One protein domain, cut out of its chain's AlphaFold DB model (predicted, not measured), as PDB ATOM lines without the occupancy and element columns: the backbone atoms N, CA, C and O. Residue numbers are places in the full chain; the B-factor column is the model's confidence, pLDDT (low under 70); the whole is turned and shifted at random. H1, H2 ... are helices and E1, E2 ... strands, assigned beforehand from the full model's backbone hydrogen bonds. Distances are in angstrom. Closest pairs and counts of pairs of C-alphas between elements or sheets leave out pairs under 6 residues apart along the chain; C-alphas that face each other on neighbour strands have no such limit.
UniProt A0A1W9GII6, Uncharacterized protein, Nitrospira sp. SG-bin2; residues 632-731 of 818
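AT A GLANCE: This is residues 632 to 731 of the 818 residues of an uncharacterized protein of Nitrospira sp. SG-bin2 (UniProt A0A1W9GII6). A short hairpin of two strands, E3 and E4, lies in the middle between two helices, with the long helix H2 over one face and the shorter H1 over the other. A second hairpin, E1 and E2, lies off to one end of the long axis, and H2 runs roughly along that axis. The printed part has 100 residues, with four named strands followed by two named helices, in the order E1 E2 E3 E4 H1 H2; both two-stranded sheets, E1 - E2 and E3 - E4, are antiparallel. The class is mixed, helices and strands, though under half of the residues are in named elements. The whole is compact, with a radius of gyration of the C-alphas of 13.2 A and spans of 38 by 25 by 21 A.

HOW THE PARTS SIT: Begin at E1, residues 633 to 638, which forms a hairpin with E2, residues 644 to 647; their directions stand at 141 degrees, and N 633 and O 647 are 2.9 A apart, within hydrogen-bond range. E1 is apart from the elements after E2. Next comes the hairpin of E3, residues 658 to 661, and E4, residues 672 to 675, antiparallel at 145 degrees; look at N 674 and O 659, 2.8 A apart and within hydrogen-bond range. Go on to H1, residues 685 to 694: its closest C-alphas to E4 are those of Ala 688 and Pro 675, 6.8 A apart. The last element is H2, residues 712 to 730, whose closest C-alphas to E4 are those of Ala 715 and Asn 673, 6.1 A apart. Ala 715 also comes closest to E3, its C-alpha 6.5 A from that of Thr 660. H1 and H2 are apart, and E2 and H2 are only just apart, their closest C-alphas 8.4 A from each other. In both H1 and H2, every O i to N i+4 pair is within hydrogen-bond range.

IN THESE COORDINATES: Find C-alpha 633 at (27.786, -17.698, 221.707); from there E1 runs 12.9 A to C-alpha 638. E2 spans 9.9 A, E3 9.7 A and E4 9.8 A. H1 starts at C-alpha 685, at (39.209, -35.199, 219.560), and is 14.3 A long. H2 runs 26.5 A from C-alpha 712 to C-alpha 730 at (41.627, -11.424, 219.259).

THE WHOLE: The C-alphas farthest apart are those of Gly 651 and Asp 668, at 39.1 A. The printed part has no cut. The link from H1 to H2, residues 695 to 711, is long. The mean pLDDT of the printed part is 91.0, and residue 731 alone is under 70.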
ATOM      1  N   SER A 632      28.221 -21.436 224.748       89.38
ATOM      2  CA  SER A 632      29.047 -20.578 223.895       89.38
ATOM      3  C   SER A 632      28.199 -19.844 222.856       89.38
ATOM      4  O   SER A 632      27.280 -20.398 222.253       89.38
ATOM      5  N   VAL A 633      28.506 -18.563 222.649       91.56
ATOM      6  CA  VAL A 633      27.786 -17.698 221.707       91.56
ATOM      7  C   VAL A 633      28.742 -17.245 220.611       91.56
ATOM      8  O   VAL A 633      29.800 -16.687 220.894       91.56
ATOM      9  N   ASP A 634      28.367 -17.456 219.351       91.75
ATOM     10  CA  ASP A 634      29.092 -16.908 218.202       91.75
ATOM     11  C   ASP A 634      29.096 -15.372 218.280       91.75
ATOM     12  O   ASP A 634      28.044 -14.729 218.298       91.75
ATOM     13  N   THR A 635      30.285 -14.771 218.340       90.56
ATOM     14  CA  THR A 635      30.433 -13.310 218.440       90.56
ATOM     15  C   THR A 635      30.119 -12.582 217.129       90.56
ATOM     16  O   THR A 635      30.117 -11.350 217.098       90.56
ATOM     17  N   GLY A 636      29.927 -13.316 216.026       91.06
ATOM     18  CA  GLY A 636      29.808 -12.770 214.674       91.06
ATOM     19  C   GLY A 636      31.139 -12.282 214.089       91.06
ATOM     20  O   GLY A 636      31.181 -11.844 212.938       91.06
ATOM     21  N   ARG A 637      32.236 -12.358 214.853       91.38
ATOM     22  CA  ARG A 637      33.592 -12.037 214.396       91.38
ATOM     23  C   ARG A 637      34.297 -13.299 213.915       91.38
ATOM     24  O   ARG A 637      34.010 -14.405 214.376       91.38
ATOM     25  N   LYS A 638      35.245 -13.118 212.997       93.06
ATOM     26  CA  LYS A 638      36.100 -14.191 212.488       93.06
ATOM     27  C   LYS A 638      37.571 -13.899 212.766       93.06
ATOM     28  O   LYS A 638      37.960 -12.734 212.784       93.06
ATOM     29  N   THR A 639      38.370 -14.944 212.958       90.56
ATOM     30  CA  THR A 639      39.834 -14.852 213.013       90.56
ATOM     31  C   THR A 639      40.409 -14.519 211.634       90.56
ATOM     32  O   THR A 639      39.721 -14.636 210.616       90.56
ATOM     33  N   SER A 640      41.704 -14.201 211.566       89.00
ATOM     34  CA  SER A 640      42.435 -13.943 210.315       89.00
ATOM     35  C   SER A 640      42.420 -15.136 209.358       89.00
ATOM     36  O   SER A 640      42.707 -15.008 208.170       89.00
ATOM     37  N   GLU A 641      42.130 -16.328 209.886       87.56
ATOM     38  CA  GLU A 641      42.028 -17.568 209.121       87.56
ATOM     39  C   GLU A 641      40.591 -17.862 208.664       87.56
ATOM     40  O   GLU A 641      40.394 -18.767 207.863       87.56
ATOM     41  N   GLY A 642      39.603 -17.069 209.098       89.25
ATOM     42  CA  GLY A 642      38.198 -17.182 208.697       89.25
ATOM     43  C   GLY A 642      37.306 -17.960 209.669       89.25
ATOM     44  O   GLY A 642      36.113 -18.112 209.395       89.25
ATOM     45  N   ARG A 643      37.843 -18.413 210.810       90.75
ATOM     46  CA  ARG A 643      37.104 -19.175 211.834       90.75
ATOM     47  C   ARG A 643      36.255 -18.263 212.694       90.75
ATOM     48  O   ARG A 643      36.678 -17.152 212.990       90.75
ATOM     49  N   LYS A 644      35.088 -18.726 213.127       93.25
ATOM     50  CA  LYS A 644      34.229 -17.980 214.055       93.25
ATOM     51  C   LYS A 644      34.886 -17.873 215.430       93.25
ATOM     52  O   LYS A 644      35.453 -18.847 215.907       93.25
ATOM     53  N   ILE A 645      34.774 -16.704 216.056       92.25
ATOM     54  CA  ILE A 645      35.226 -16.477 217.432       92.25
ATOM     55  C   ILE A 645      34.038 -16.710 218.361       92.25
ATOM     56  O   ILE A 645      32.998 -16.054 218.217       92.25
ATOM     57  N   LEU A 646      34.193 -17.626 219.310       93.06
ATOM     58  CA  LEU A 646      33.168 -17.970 220.287       93.06
ATOM     59  C   LEU A 646      33.371 -17.170 221.567       93.06
ATOM     60  O   LEU A 646      34.499 -16.943 221.991       93.06
ATOM     61  N   ARG A 647      32.278 -16.741 222.194       92.19
ATOM     62  CA  ARG A 647      32.290 -16.213 223.556       92.19
ATOM     63  C   ARG A 647      31.884 -17.326 224.504       92.19
ATOM     64  O   ARG A 647      30.780 -17.853 224.376       92.19
ATOM     65  N   LEU A 648      32.775 -17.670 225.421       90.25
ATOM     66  CA  LEU A 648      32.567 -18.707 226.419       90.25
ATOM     67  C   LEU A 648      31.646 -18.229 227.556       90.25
ATOM     68  O   LEU A 648      31.373 -17.027 227.671       90.25
ATOM     69  N   PRO A 649      31.141 -19.149 228.401       83.81
ATOM     70  CA  PRO A 649      30.175 -18.819 229.456       83.81
ATOM     71  C   PRO A 649      30.744 -17.896 230.540       83.81
ATOM     72  O   PRO A 649      30.002 -17.152 231.176       83.81
ATOM     73  N   ASP A 650      32.060 -17.927 230.733       84.19
ATOM     74  CA  ASP A 650      32.812 -17.027 231.614       84.19
ATOM     75  C   ASP A 650      33.026 -15.624 231.007       84.19
ATOM     76  O   ASP A 650      33.541 -14.718 231.659       84.19
ATOM     77  N   GLY A 651      32.593 -15.414 229.761       85.00
ATOM     78  CA  GLY A 651      32.727 -14.166 229.025       85.00
ATOM     79  C   GLY A 651      34.047 -14.011 228.267       85.00
ATOM     80  O   GLY A 651      34.174 -13.014 227.541       85.00
ATOM     81  N   SER A 652      34.975 -14.965 228.390       85.88
ATOM     82  CA  SER A 652      36.203 -15.029 227.596       85.88
ATOM     83  C   SER A 652      35.888 -15.338 226.126       85.88
ATOM     84  O   SER A 652      34.744 -15.622 225.753       85.88
ATOM     85  N   SER A 653      36.870 -15.169 225.241       88.44
ATOM     86  CA  SER A 653      36.711 -15.443 223.810       88.44
ATOM     87  C   SER A 653      37.659 -16.547 223.376       88.44
ATOM     88  O   SER A 653      38.866 -16.430 223.567       88.44
ATOM     89  N   GLU A 654      37.113 -17.580 222.749       90.75
ATOM     90  CA  GLU A 654      37.858 -18.702 222.200       90.75
ATOM     91  C   GLU A 654      37.921 -18.574 220.678       90.75
ATOM     92  O   GLU A 654      36.915 -18.386 219.987       90.75
ATOM     93  N   THR A 655      39.143 -18.593 220.156       88.50
ATOM     94  CA  THR A 655      39.430 -18.323 218.738       88.50
ATOM     95  C   THR A 655      39.761 -19.600 217.977       88.50
ATOM     96  O   THR A 655      39.415 -19.719 216.801       88.50
ATOM     97  N   GLU A 656      40.392 -20.560 218.652       85.00
ATOM     98  CA  GLU A 656      40.585 -21.933 218.203       85.00
ATOM     99  C   GLU A 656      40.900 -22.842 219.402       85.00
ATOM    100  O   GLU A 656      41.614 -22.437 220.317       85.00
ATOM    101  N   GLY A 657      40.437 -24.089 219.335       90.69
ATOM    102  CA  GLY A 657      41.035 -25.226 220.030       90.69
ATOM    103  C   GLY A 657      41.719 -26.116 218.992       90.69
ATOM    104  O   GLY A 657      41.249 -26.193 217.854       90.69
ATOM    105  N   THR A 658      42.854 -26.734 219.323       94.12
ATOM    106  CA  THR A 658      43.640 -27.562 218.389       94.12
ATOM    107  C   THR A 658      44.233 -28.772 219.102       94.12
ATOM    108  O   THR A 658      44.703 -28.655 220.228       94.12
ATOM    109  N   ILE A 659      44.269 -29.912 218.410       96.19
ATOM    110  CA  ILE A 659      44.943 -31.142 218.841       96.19
ATOM    111  C   ILE A 659      45.908 -31.639 217.767       96.19
ATOM    112  O   ILE A 659      45.712 -31.402 216.573       96.19
ATOM    113  N   THR A 660      46.934 -32.376 218.182       96.56
ATOM    114  CA  THR A 660      47.894 -33.002 217.266       96.56
ATOM    115  C   THR A 660      47.509 -34.455 217.029       96.56
ATOM    116  O   THR A 660      47.473 -35.249 217.966       96.56
ATOM    117  N   VAL A 661      47.273 -34.837 215.772       95.75
ATOM    118  CA  VAL A 661      46.947 -36.224 215.401       95.75
ATOM    119  C   VAL A 661      47.952 -36.802 214.409       95.75
ATOM    120  O   VAL A 661      48.498 -36.091 213.565       95.75
ATOM    121  N   LYS A 662      48.172 -38.118 214.485       96.12
ATOM    122  CA  LYS A 662      48.846 -38.922 213.457       96.12
ATOM    123  C   LYS A 662      47.831 -39.917 212.901       96.12
ATOM    124  O   LYS A 662      47.477 -40.877 213.579       96.12
ATOM    125  N   ASP A 663      47.334 -39.674 211.695       93.69
ATOM    126  CA  ASP A 663      46.391 -40.565 211.012       93.69
ATOM    127  C   ASP A 663      46.847 -40.724 209.554       93.69
ATOM    128  O   ASP A 663      47.010 -39.705 208.886       93.69
ATOM    129  N   PRO A 664      47.067 -41.949 209.034       94.50
ATOM    130  CA  PRO A 664      47.531 -42.170 207.658       94.50
ATOM    131  C   PRO A 664      46.670 -41.497 206.583       94.50
ATOM    132  O   PRO A 664      47.158 -41.202 205.496       94.50
ATOM    133  N   ARG A 665      45.393 -41.232 206.886       94.69
ATOM    134  CA  ARG A 665      44.437 -40.583 205.977       94.69
ATOM    135  C   ARG A 665      44.566 -39.054 205.963       94.69
ATOM    136  O   ARG A 665      43.952 -38.402 205.125       94.69
ATOM    137  N   ILE A 666      45.338 -38.475 206.884       94.62
ATOM    138  CA  ILE A 666      45.600 -37.037 206.996       94.62
ATOM    139  C   ILE A 666      47.096 -36.814 206.755       94.62
ATOM    140  O   ILE A 666      47.927 -37.275 207.534       94.62
ATOM    141  N   ASN A 667      47.449 -36.085 205.693       93.62
ATOM    142  CA  ASN A 667      48.844 -35.738 205.370       93.62
ATOM    143  C   ASN A 667      49.812 -36.938 205.400       93.62
ATOM    144  O   ASN A 667      50.922 -36.826 205.925       93.62
ATOM    145  N   ASP A 668      49.380 -38.084 204.868       92.56
ATOM    146  CA  ASP A 668      50.182 -39.310 204.765       92.56
ATOM    147  C   ASP A 668      50.740 -39.790 206.121       92.56
ATOM    148  O   ASP A 668      51.861 -40.290 206.216       92.56
ATOM    149  N   GLY A 669      49.982 -39.592 207.208       92.06
ATOM    150  CA  GLY A 669      50.367 -40.019 208.557       92.06
ATOM    151  C   GLY A 669      51.292 -39.058 209.300       92.06
ATOM    152  O   GLY A 669      51.678 -39.340 210.439       92.06
ATOM    153  N   ARG A 670      51.640 -37.913 208.703       94.06
ATOM    154  CA  ARG A 670      52.439 -36.889 209.384       94.06
ATOM    155  C   ARG A 670      51.649 -36.269 210.548       94.06
ATOM    156  O   ARG A 670      50.460 -35.984 210.376       94.06
ATOM    157  N   PRO A 671      52.296 -35.999 211.703       96.69
ATOM    158  CA  PRO A 671      51.698 -35.214 212.780       96.69
ATOM    159  C   PRO A 671      51.034 -33.956 212.223       96.69
ATOM    160  O   PRO A 671      51.670 -33.193 211.501       96.69
ATOM    161  N   THR A 672      49.754 -33.757 212.509       97.94
ATOM    162  CA  THR A 672      48.962 -32.657 211.954       97.94
ATOM    163  C   THR A 672      48.152 -32.015 213.068       97.94
ATOM    164  O   THR A 672      47.436 -32.704 213.791       97.94
ATOM    165  N   ASN A 673      48.247 -30.692 213.174       97.62
ATOM    166  CA  ASN A 673      47.395 -29.894 214.048       97.62
ATOM    167  C   ASN A 673      46.015 -29.775 213.409       97.62
ATOM    168  O   ASN A 673      45.882 -29.149 212.353       97.62
ATOM    169  N   ILE A 674      45.011 -30.380 214.033       96.88
ATOM    170  CA  ILE A 674      43.618 -30.284 213.611       96.88
ATOM    171  C   ILE A 674      42.842 -29.453 214.635       96.88
ATOM    172  O   ILE A 674      43.064 -29.600 215.837       96.88
ATOM    173  N   PRO A 675      41.940 -28.569 214.198       95.56
ATOM    174  CA  PRO A 675      41.121 -27.801 215.120       95.56
ATOM    175  C   PRO A 675      40.047 -28.688 215.771       95.56
ATOM    176  O   PRO A 675      39.613 -29.682 215.188       95.56
ATOM    177  N   THR A 676      39.587 -28.303 216.955       95.31
ATOM    178  CA  THR A 676      38.474 -28.950 217.675       95.31
ATOM    179  C   THR A 676      37.183 -28.136 217.618       95.31
ATOM    180  O   THR A 676      36.141 -28.601 218.069       95.31
ATOM    181  N   ILE A 677      37.222 -26.943 217.016       94.12
ATOM    182  CA  ILE A 677      36.057 -26.076 216.818       94.12
ATOM    183  C   ILE A 677      35.747 -25.999 215.323       94.12
ATOM    184  O   ILE A 677      36.589 -25.546 214.543       94.12
ATOM    185  N   TYR A 678      34.533 -26.407 214.940       93.56
ATOM    186  CA  TYR A 678      34.021 -26.314 213.568       93.56
ATOM    187  C   TYR A 678      32.628 -25.696 213.549       93.56
ATOM    188  O   TYR A 678      31.772 -26.040 214.365       93.56
ATOM    189  N   GLY A 679      32.375 -24.764 212.630       92.00
ATOM    190  CA  GLY A 679      31.061 -24.134 212.477       92.00
ATOM    191  C   GLY A 679      30.555 -23.393 213.724       92.00
ATOM    192  O   GLY A 679      29.364 -23.092 213.814       92.00
ATOM    193  N   GLY A 680      31.444 -23.081 214.673       91.44
ATOM    194  CA  GLY A 680      31.103 -22.500 215.973       91.44
ATOM    195  C   GLY A 680      30.642 -23.511 217.032       91.44
ATOM    196  O   GLY A 680      29.930 -23.128 217.952       91.44
ATOM    197  N   LYS A 681      31.015 -24.790 216.896       93.19
ATOM    198  CA  LYS A 681      30.791 -25.840 217.898       93.19
ATOM    199  C   LYS A 681      32.099 -26.558 218.221       93.19
ATOM    200  O   LYS A 681      32.890 -26.816 217.318       93.19
ATOM    201  N   HIS A 682      32.288 -26.899 219.486       93.56
ATOM    202  CA  HIS A 682      33.338 -27.776 219.989       93.56
ATOM    203  C   HIS A 682      33.004 -29.228 219.652       93.56
ATOM    204  O   HIS A 682      31.858 -29.663 219.786       93.56
ATOM    205  N   TYR A 683      34.014 -29.978 219.244       94.06
ATOM    206  CA  TYR A 683      33.949 -31.401 218.944       94.06
ATOM    207  C   TYR A 683      34.990 -32.133 219.779       94.06
ATOM    208  O   TYR A 683      36.057 -31.588 220.064       94.06
ATOM    209  N   SER A 684      34.691 -33.377 220.154       93.75
ATOM    210  CA  SER A 684      35.695 -34.235 220.786       93.75
ATOM    211  C   SER A 684      36.854 -34.517 219.828       93.75
ATOM    212  O   SER A 684      36.688 -34.467 218.607       93.75
ATOM    213  N   ASP A 685      38.015 -34.901 220.361       93.81
ATOM    214  CA  ASP A 685      39.209 -35.199 219.560       93.81
ATOM    215  C   ASP A 685      38.946 -36.203 218.431       93.81
ATOM    216  O   ASP A 685      39.436 -36.065 217.305       93.81
ATOM    217  N   LYS A 686      38.129 -37.220 218.726       93.81
ATOM    218  CA  LYS A 686      37.735 -38.245 217.762       93.81
ATOM    219  C   LYS A 686      36.869 -37.663 216.646       93.81
ATOM    220  O   LYS A 686      37.157 -37.898 215.477       93.81
ATOM    221  N   GLU A 687      35.841 -36.895 216.997       95.06
ATOM    222  CA  GLU A 687      34.942 -36.271 216.020       95.06
ATOM    223  C   GLU A 687      35.677 -35.239 215.163       95.06
ATOM    224  O   GLU A 687      35.502 -35.213 213.948       95.06
ATOM    225  N   ALA A 688      36.551 -34.437 215.774       96.44
ATOM    226  CA  ALA A 688      37.393 -33.478 215.074       96.44
ATOM    227  C   ALA A 688      38.282 -34.167 214.028       96.44
ATOM    228  O   ALA A 688      38.373 -33.717 212.882       96.44
ATOM    229  N   LYS A 689      38.891 -35.301 214.389       97.25
ATOM    230  CA  LYS A 689      39.667 -36.121 213.453       97.25
ATOM    231  C   LYS A 689      38.800 -36.660 212.319       97.25
ATOM    232  O   LYS A 689      39.191 -36.553 211.158       97.25
ATOM    233  N   ASP A 690      37.627 -37.203 212.634       95.94
ATOM    234  CA  ASP A 690      36.714 -37.769 211.639       95.94
ATOM    235  C   ASP A 690      36.198 -36.698 210.657       95.94
ATOM    236  O   ASP A 690      36.083 -36.969 209.458       95.94
ATOM    237  N   ILE A 691      35.978 -35.460 211.122       96.56
ATOM    238  CA  ILE A 691      35.654 -34.304 210.270       96.56
ATOM    239  C   ILE A 691      36.776 -34.048 209.257       96.56
ATOM    240  O   ILE A 691      36.497 -33.917 208.064       96.56
ATOM    241  N   ILE A 692      38.040 -34.016 209.685       97.38
ATOM    242  CA  ILE A 692      39.173 -33.769 208.777       97.38
ATOM    243  C   ILE A 692      39.402 -34.931 207.810       97.38
ATOM    244  O   ILE A 692      39.668 -34.694 206.631       97.38
ATOM    245  N   VAL A 693      39.261 -36.179 208.266       96.31
ATOM    246  CA  VAL A 693      39.354 -37.358 207.390       96.31
ATOM    247  C   VAL A 693      38.281 -37.301 206.306       96.31
ATOM    248  O   VAL A 693      38.590 -37.472 205.130       96.31
ATOM    249  N   LYS A 694      37.030 -37.002 206.678       96.88
ATOM    250  CA  LYS A 694      35.914 -36.878 205.730       96.88
ATOM    251  C   LYS A 694      36.135 -35.758 204.706       96.88
ATOM    252  O   LYS A 694      35.640 -35.852 203.588       96.88
ATOM    253  N   ASN A 695      36.889 -34.725 205.079       96.19
ATOM    254  CA  ASN A 695      37.260 -33.607 204.213       96.19
ATOM    255  C   ASN A 695      38.655 -33.772 203.573       96.19
ATOM    256  O   ASN A 695      39.249 -32.786 203.144       96.19
ATOM    257  N   ASN A 696      39.205 -34.990 203.485       95.44
ATOM    258  CA  ASN A 696      40.491 -35.280 202.829       95.44
ATOM    259  C   ASN A 696      41.668 -34.416 203.335       95.44
ATOM    260  O   ASN A 696      42.500 -33.943 202.553       95.44
ATOM    261  N   GLY A 697      41.744 -34.178 204.648       94.00
ATOM    262  CA  GLY A 697      42.804 -33.360 205.248       94.00
ATOM    263  C   GLY A 697      42.612 -31.846 205.078       94.00
ATOM    264  O   GLY A 697      43.536 -31.077 205.359       94.00
ATOM    265  N   VAL A 698      41.443 -31.412 204.598       96.69
ATOM    266  CA  VAL A 698      41.066 -30.003 204.439       96.69
ATOM    267  C   VAL A 698      40.200 -29.569 205.615       96.69
ATOM    268  O   VAL A 698      39.271 -30.266 206.017       96.69
ATOM    269  N   ASP A 699      40.507 -28.402 206.168       95.81
ATOM    270  CA  ASP A 699      39.697 -27.765 207.197       95.81
ATOM    271  C   ASP A 699      38.419 -27.167 206.578       95.81
ATOM    272  O   ASP A 699      38.526 -26.252 205.752       95.81
ATOM    273  N   PRO A 700      37.216 -27.647 206.944       95.44
ATOM    274  CA  PRO A 700      35.963 -27.223 206.323       95.44
ATOM    275  C   PRO A 700      35.592 -25.761 206.602       95.44
ATOM    276  O   PRO A 700      34.879 -25.167 205.795       95.44
ATOM    277  N   ASP A 701      36.076 -25.158 207.693       93.56
ATOM    278  CA  ASP A 701      35.742 -23.766 208.026       93.56
ATOM    279  C   ASP A 701      36.565 -22.766 207.205       93.56
ATOM    280  O   ASP A 701      36.097 -21.667 206.893       93.56
ATOM    281  N   THR A 702      37.800 -23.135 206.856       93.56
ATOM    282  CA  THR A 702      38.751 -22.242 206.174       93.56
ATOM    283  C   THR A 702      39.003 -22.626 204.716       93.56
ATOM    284  O   THR A 702      39.552 -21.826 203.957       93.56
ATOM    285  N   GLY A 703      38.627 -23.845 204.311       94.94
ATOM    286  CA  GLY A 703      38.912 -24.418 202.993       94.94
ATOM    287  C   GLY A 703      40.396 -24.716 202.754       94.94
ATOM    288  O   GLY A 703      40.797 -24.988 201.623       94.94
ATOM    289  N   ARG A 704      41.240 -24.633 203.791       94.50
ATOM    290  CA  ARG A 704      42.695 -24.798 203.673       94.50
ATOM    291  C   ARG A 704      43.104 -26.230 203.991       94.50
ATOM    292  O   ARG A 704      42.643 -26.821 204.965       94.50
ATOM    293  N   LYS A 705      44.026 -26.778 203.196       96.00
ATOM    294  CA  LYS A 705      44.679 -28.050 203.521       96.00
ATOM    295  C   LYS A 705      45.556 -27.864 204.759       96.00
ATOM    296  O   LYS A 705      46.359 -26.929 204.812       96.00
ATOM    297  N   LEU A 706      45.397 -28.738 205.749       96.12
ATOM    298  CA  LEU A 706      46.167 -28.661 206.986       96.12
ATOM    299  C   LEU A 706      47.628 -29.043 206.742       96.12
ATOM    300  O   LEU A 706      47.931 -29.920 205.936       96.12
ATOM    301  N   ARG A 707      48.549 -28.389 207.453       96.75
ATOM    302  CA  ARG A 707      49.986 -28.659 207.347       96.75
ATOM    303  C   ARG A 707      50.357 -29.884 208.183       96.75
ATOM    304  O   ARG A 707      50.100 -29.902 209.382       96.75
ATOM    305  N   GLY A 708      51.016 -30.857 207.558       94.31
ATOM    306  CA  GLY A 708      51.732 -31.918 208.267       94.31
ATOM    307  C   GLY A 708      53.112 -31.442 208.732       94.31
ATOM    308  O   GLY A 708      53.798 -30.703 208.020       94.31
ATOM    309  N   TYR A 709      53.522 -31.877 209.916       94.06
ATOM    310  CA  TYR A 709      54.804 -31.577 210.548       94.06
ATOM    311  C   TYR A 709      55.728 -32.799 210.508       94.06
ATOM    312  O   TYR A 709      55.276 -33.925 210.303       94.06
ATOM    313  N   TYR A 710      57.037 -32.585 210.666       79.81
ATOM    314  CA  TYR A 710      58.022 -33.674 210.643       79.81
ATOM    315  C   TYR A 710      57.985 -34.509 211.924       79.81
ATOM    316  O   TYR A 710      58.173 -35.724 211.876       79.81
ATOM    317  N   SER A 711      57.692 -33.870 213.056       85.94
ATOM    318  CA  SER A 711      57.550 -34.518 214.354       85.94
ATOM    319  C   SER A 711      56.317 -34.012 215.105       85.94
ATOM    320  O   SER A 711      55.718 -32.994 214.759       85.94
ATOM    321  N   GLN A 712      55.907 -34.761 216.129       85.44
ATOM    322  CA  GLN A 712      54.811 -34.355 217.009       85.44
ATOM    323  C   GLN A 712      55.170 -33.088 217.795       85.44
ATOM    324  O   GLN A 712      54.341 -32.197 217.924       85.44
ATOM    325  N   THR A 713      56.424 -32.971 218.228       77.75
ATOM    326  CA  THR A 713      56.931 -31.788 218.926       77.75
ATOM    327  C   THR A 713      56.872 -30.538 218.045       77.75
ATOM    328  O   THR A 713      56.411 -29.500 218.505       77.75
ATOM    329  N   ASP A 714      57.237 -30.634 216.760       76.56
ATOM    330  CA  ASP A 714      57.116 -29.499 215.827       76.56
ATOM    331  C   ASP A 714      55.660 -29.044 215.669       76.56
ATOM    332  O   ASP A 714      55.379 -27.848 215.562       76.56
ATOM    333  N   ALA A 715      54.731 -30.003 215.649       91.62
ATOM    334  CA  ALA A 715      53.305 -29.723 215.575       91.62
ATOM    335  C   ALA A 715      52.826 -28.996 216.843       91.62
ATOM    336  O   ALA A 715      52.191 -27.947 216.748       91.62
ATOM    337  N   GLU A 716      53.211 -29.474 218.027       86.94
ATOM    338  CA  GLU A 716      52.862 -28.860 219.314       86.94
ATOM    339  C   GLU A 716      53.432 -27.440 219.465       86.94
ATOM    340  O   GLU A 716      52.713 -26.531 219.889       86.94
ATOM    341  N   ILE A 717      54.687 -27.213 219.058       79.31
ATOM    342  CA  ILE A 717      55.300 -25.875 219.040       79.31
ATOM    343  C   ILE A 717      54.501 -24.950 218.117       79.31
ATOM    344  O   ILE A 717      54.086 -23.868 218.534       79.31
ATOM    345  N   ALA A 718      54.207 -25.396 216.894       87.81
ATOM    346  CA  ALA A 718      53.443 -24.604 215.937       87.81
ATOM    347  C   ALA A 718      52.005 -24.317 216.407       87.81
ATOM    348  O   ALA A 718      51.467 -23.245 216.116       87.81
ATOM    349  N   ALA A 719      51.376 -25.242 217.141       90.56
ATOM    350  CA  ALA A 719      50.067 -25.027 217.759       90.56
ATOM    351  C   ALA A 719      50.146 -23.944 218.844       90.56
ATOM    352  O   ALA A 719      49.341 -23.013 218.854       90.56
ATOM    353  N   ARG A 720      51.159 -24.013 219.715       84.75
ATOM    354  CA  ARG A 720      51.367 -23.045 220.798       84.75
ATOM    355  C   ARG A 720      51.656 -21.641 220.268       84.75
ATOM    356  O   ARG A 720      51.063 -20.675 220.740       84.75
ATOM    357  N   GLU A 721      52.524 -21.520 219.268       86.75
ATOM    358  CA  GLU A 721      52.830 -20.238 218.623       86.75
ATOM    359  C   GLU A 721      51.596 -19.624 217.955       86.75
ATOM    360  O   GLU A 721      51.353 -18.418 218.066       86.75
ATOM    361  N   ARG A 722      50.789 -20.455 217.286       87.06
ATOM    362  CA  ARG A 722      49.546 -20.018 216.651       87.06
ATOM    363  C   ARG A 722      48.539 -19.517 217.681       87.06
ATOM    364  O   ARG A 722      48.036 -18.406 217.514       87.06
ATOM    365  N   SER A 723      48.316 -20.283 218.745       84.88
ATOM    366  CA  SER A 723      47.421 -19.910 219.841       84.88
ATOM    367  C   SER A 723      47.872 -18.599 220.499       84.88
ATOM    368  O   SER A 723      47.081 -17.667 220.634       84.88
ATOM    369  N   ALA A 724      49.172 -18.446 220.779       80.50
ATOM    370  CA  ALA A 724      49.727 -17.213 221.339       80.50
ATOM    371  C   ALA A 724      49.547 -15.999 220.410       80.50
ATOM    372  O   ALA A 724      49.281 -14.887 220.873       80.50
ATOM    373  N   ARG A 725      49.683 -16.188 219.091       88.62
ATOM    374  CA  ARG A 725      49.437 -15.137 218.093       88.62
ATOM    375  C   ARG A 725      47.964 -14.733 218.058       88.62
ATOM    376  O   ARG A 725      47.677 -13.542 218.127       88.62
ATOM    377  N   LEU A 726      47.046 -15.697 217.984       84.12
ATOM    378  CA  LEU A 726      45.604 -15.428 217.955       84.12
ATOM    379  C   LEU A 726      45.113 -14.807 219.266       84.12
ATOM    380  O   LEU A 726      44.290 -13.896 219.233       84.12
ATOM    381  N   GLY A 727      45.678 -15.218 220.404       80.62
ATOM    382  CA  GLY A 727      45.429 -14.595 221.702       80.62
ATOM    383  C   GLY A 727      45.811 -13.112 221.723       80.62
ATOM    384  O   GLY A 727      45.052 -12.300 222.235       80.62
ATOM    385  N   LYS A 728      46.931 -12.725 221.094       82.81
ATOM    386  CA  LYS A 728      47.316 -11.307 220.946       82.81
ATOM    387  C   LYS A 728      46.414 -10.530 219.984       82.81
ATOM    388  O   LYS A 728      46.251  -9.326 220.147       82.81
ATOM    389  N   GLU A 729      45.895 -11.196 218.958       83.94
ATOM    390  CA  GLU A 729      45.123 -10.567 217.883       83.94
ATOM    391  C   GLU A 729      43.638 -10.385 218.244       83.94
ATOM    392  O   GLU A 729      43.025  -9.387 217.866       83.94
ATOM    393  N   TYR A 730      43.069 -11.325 219.004       81.12
ATOM    394  CA  TYR A 730      41.627 -11.424 219.259       81.12
ATOM    395  C   TYR A 730      41.254 -11.569 220.745       81.12
ATOM    396  O   TYR A 730      40.081 -11.410 221.089       81.12
ATOM    397  N   GLY A 731      42.220 -11.868 221.617       64.81
ATOM    398  CA  GLY A 731      42.040 -12.021 223.061       64.81
ATOM    399  C   GLY A 731      42.261 -10.722 223.842       64.81
ATOM    400  O   GLY A 731      42.989  -9.825 223.427       64.81
TER     401      GLY A 731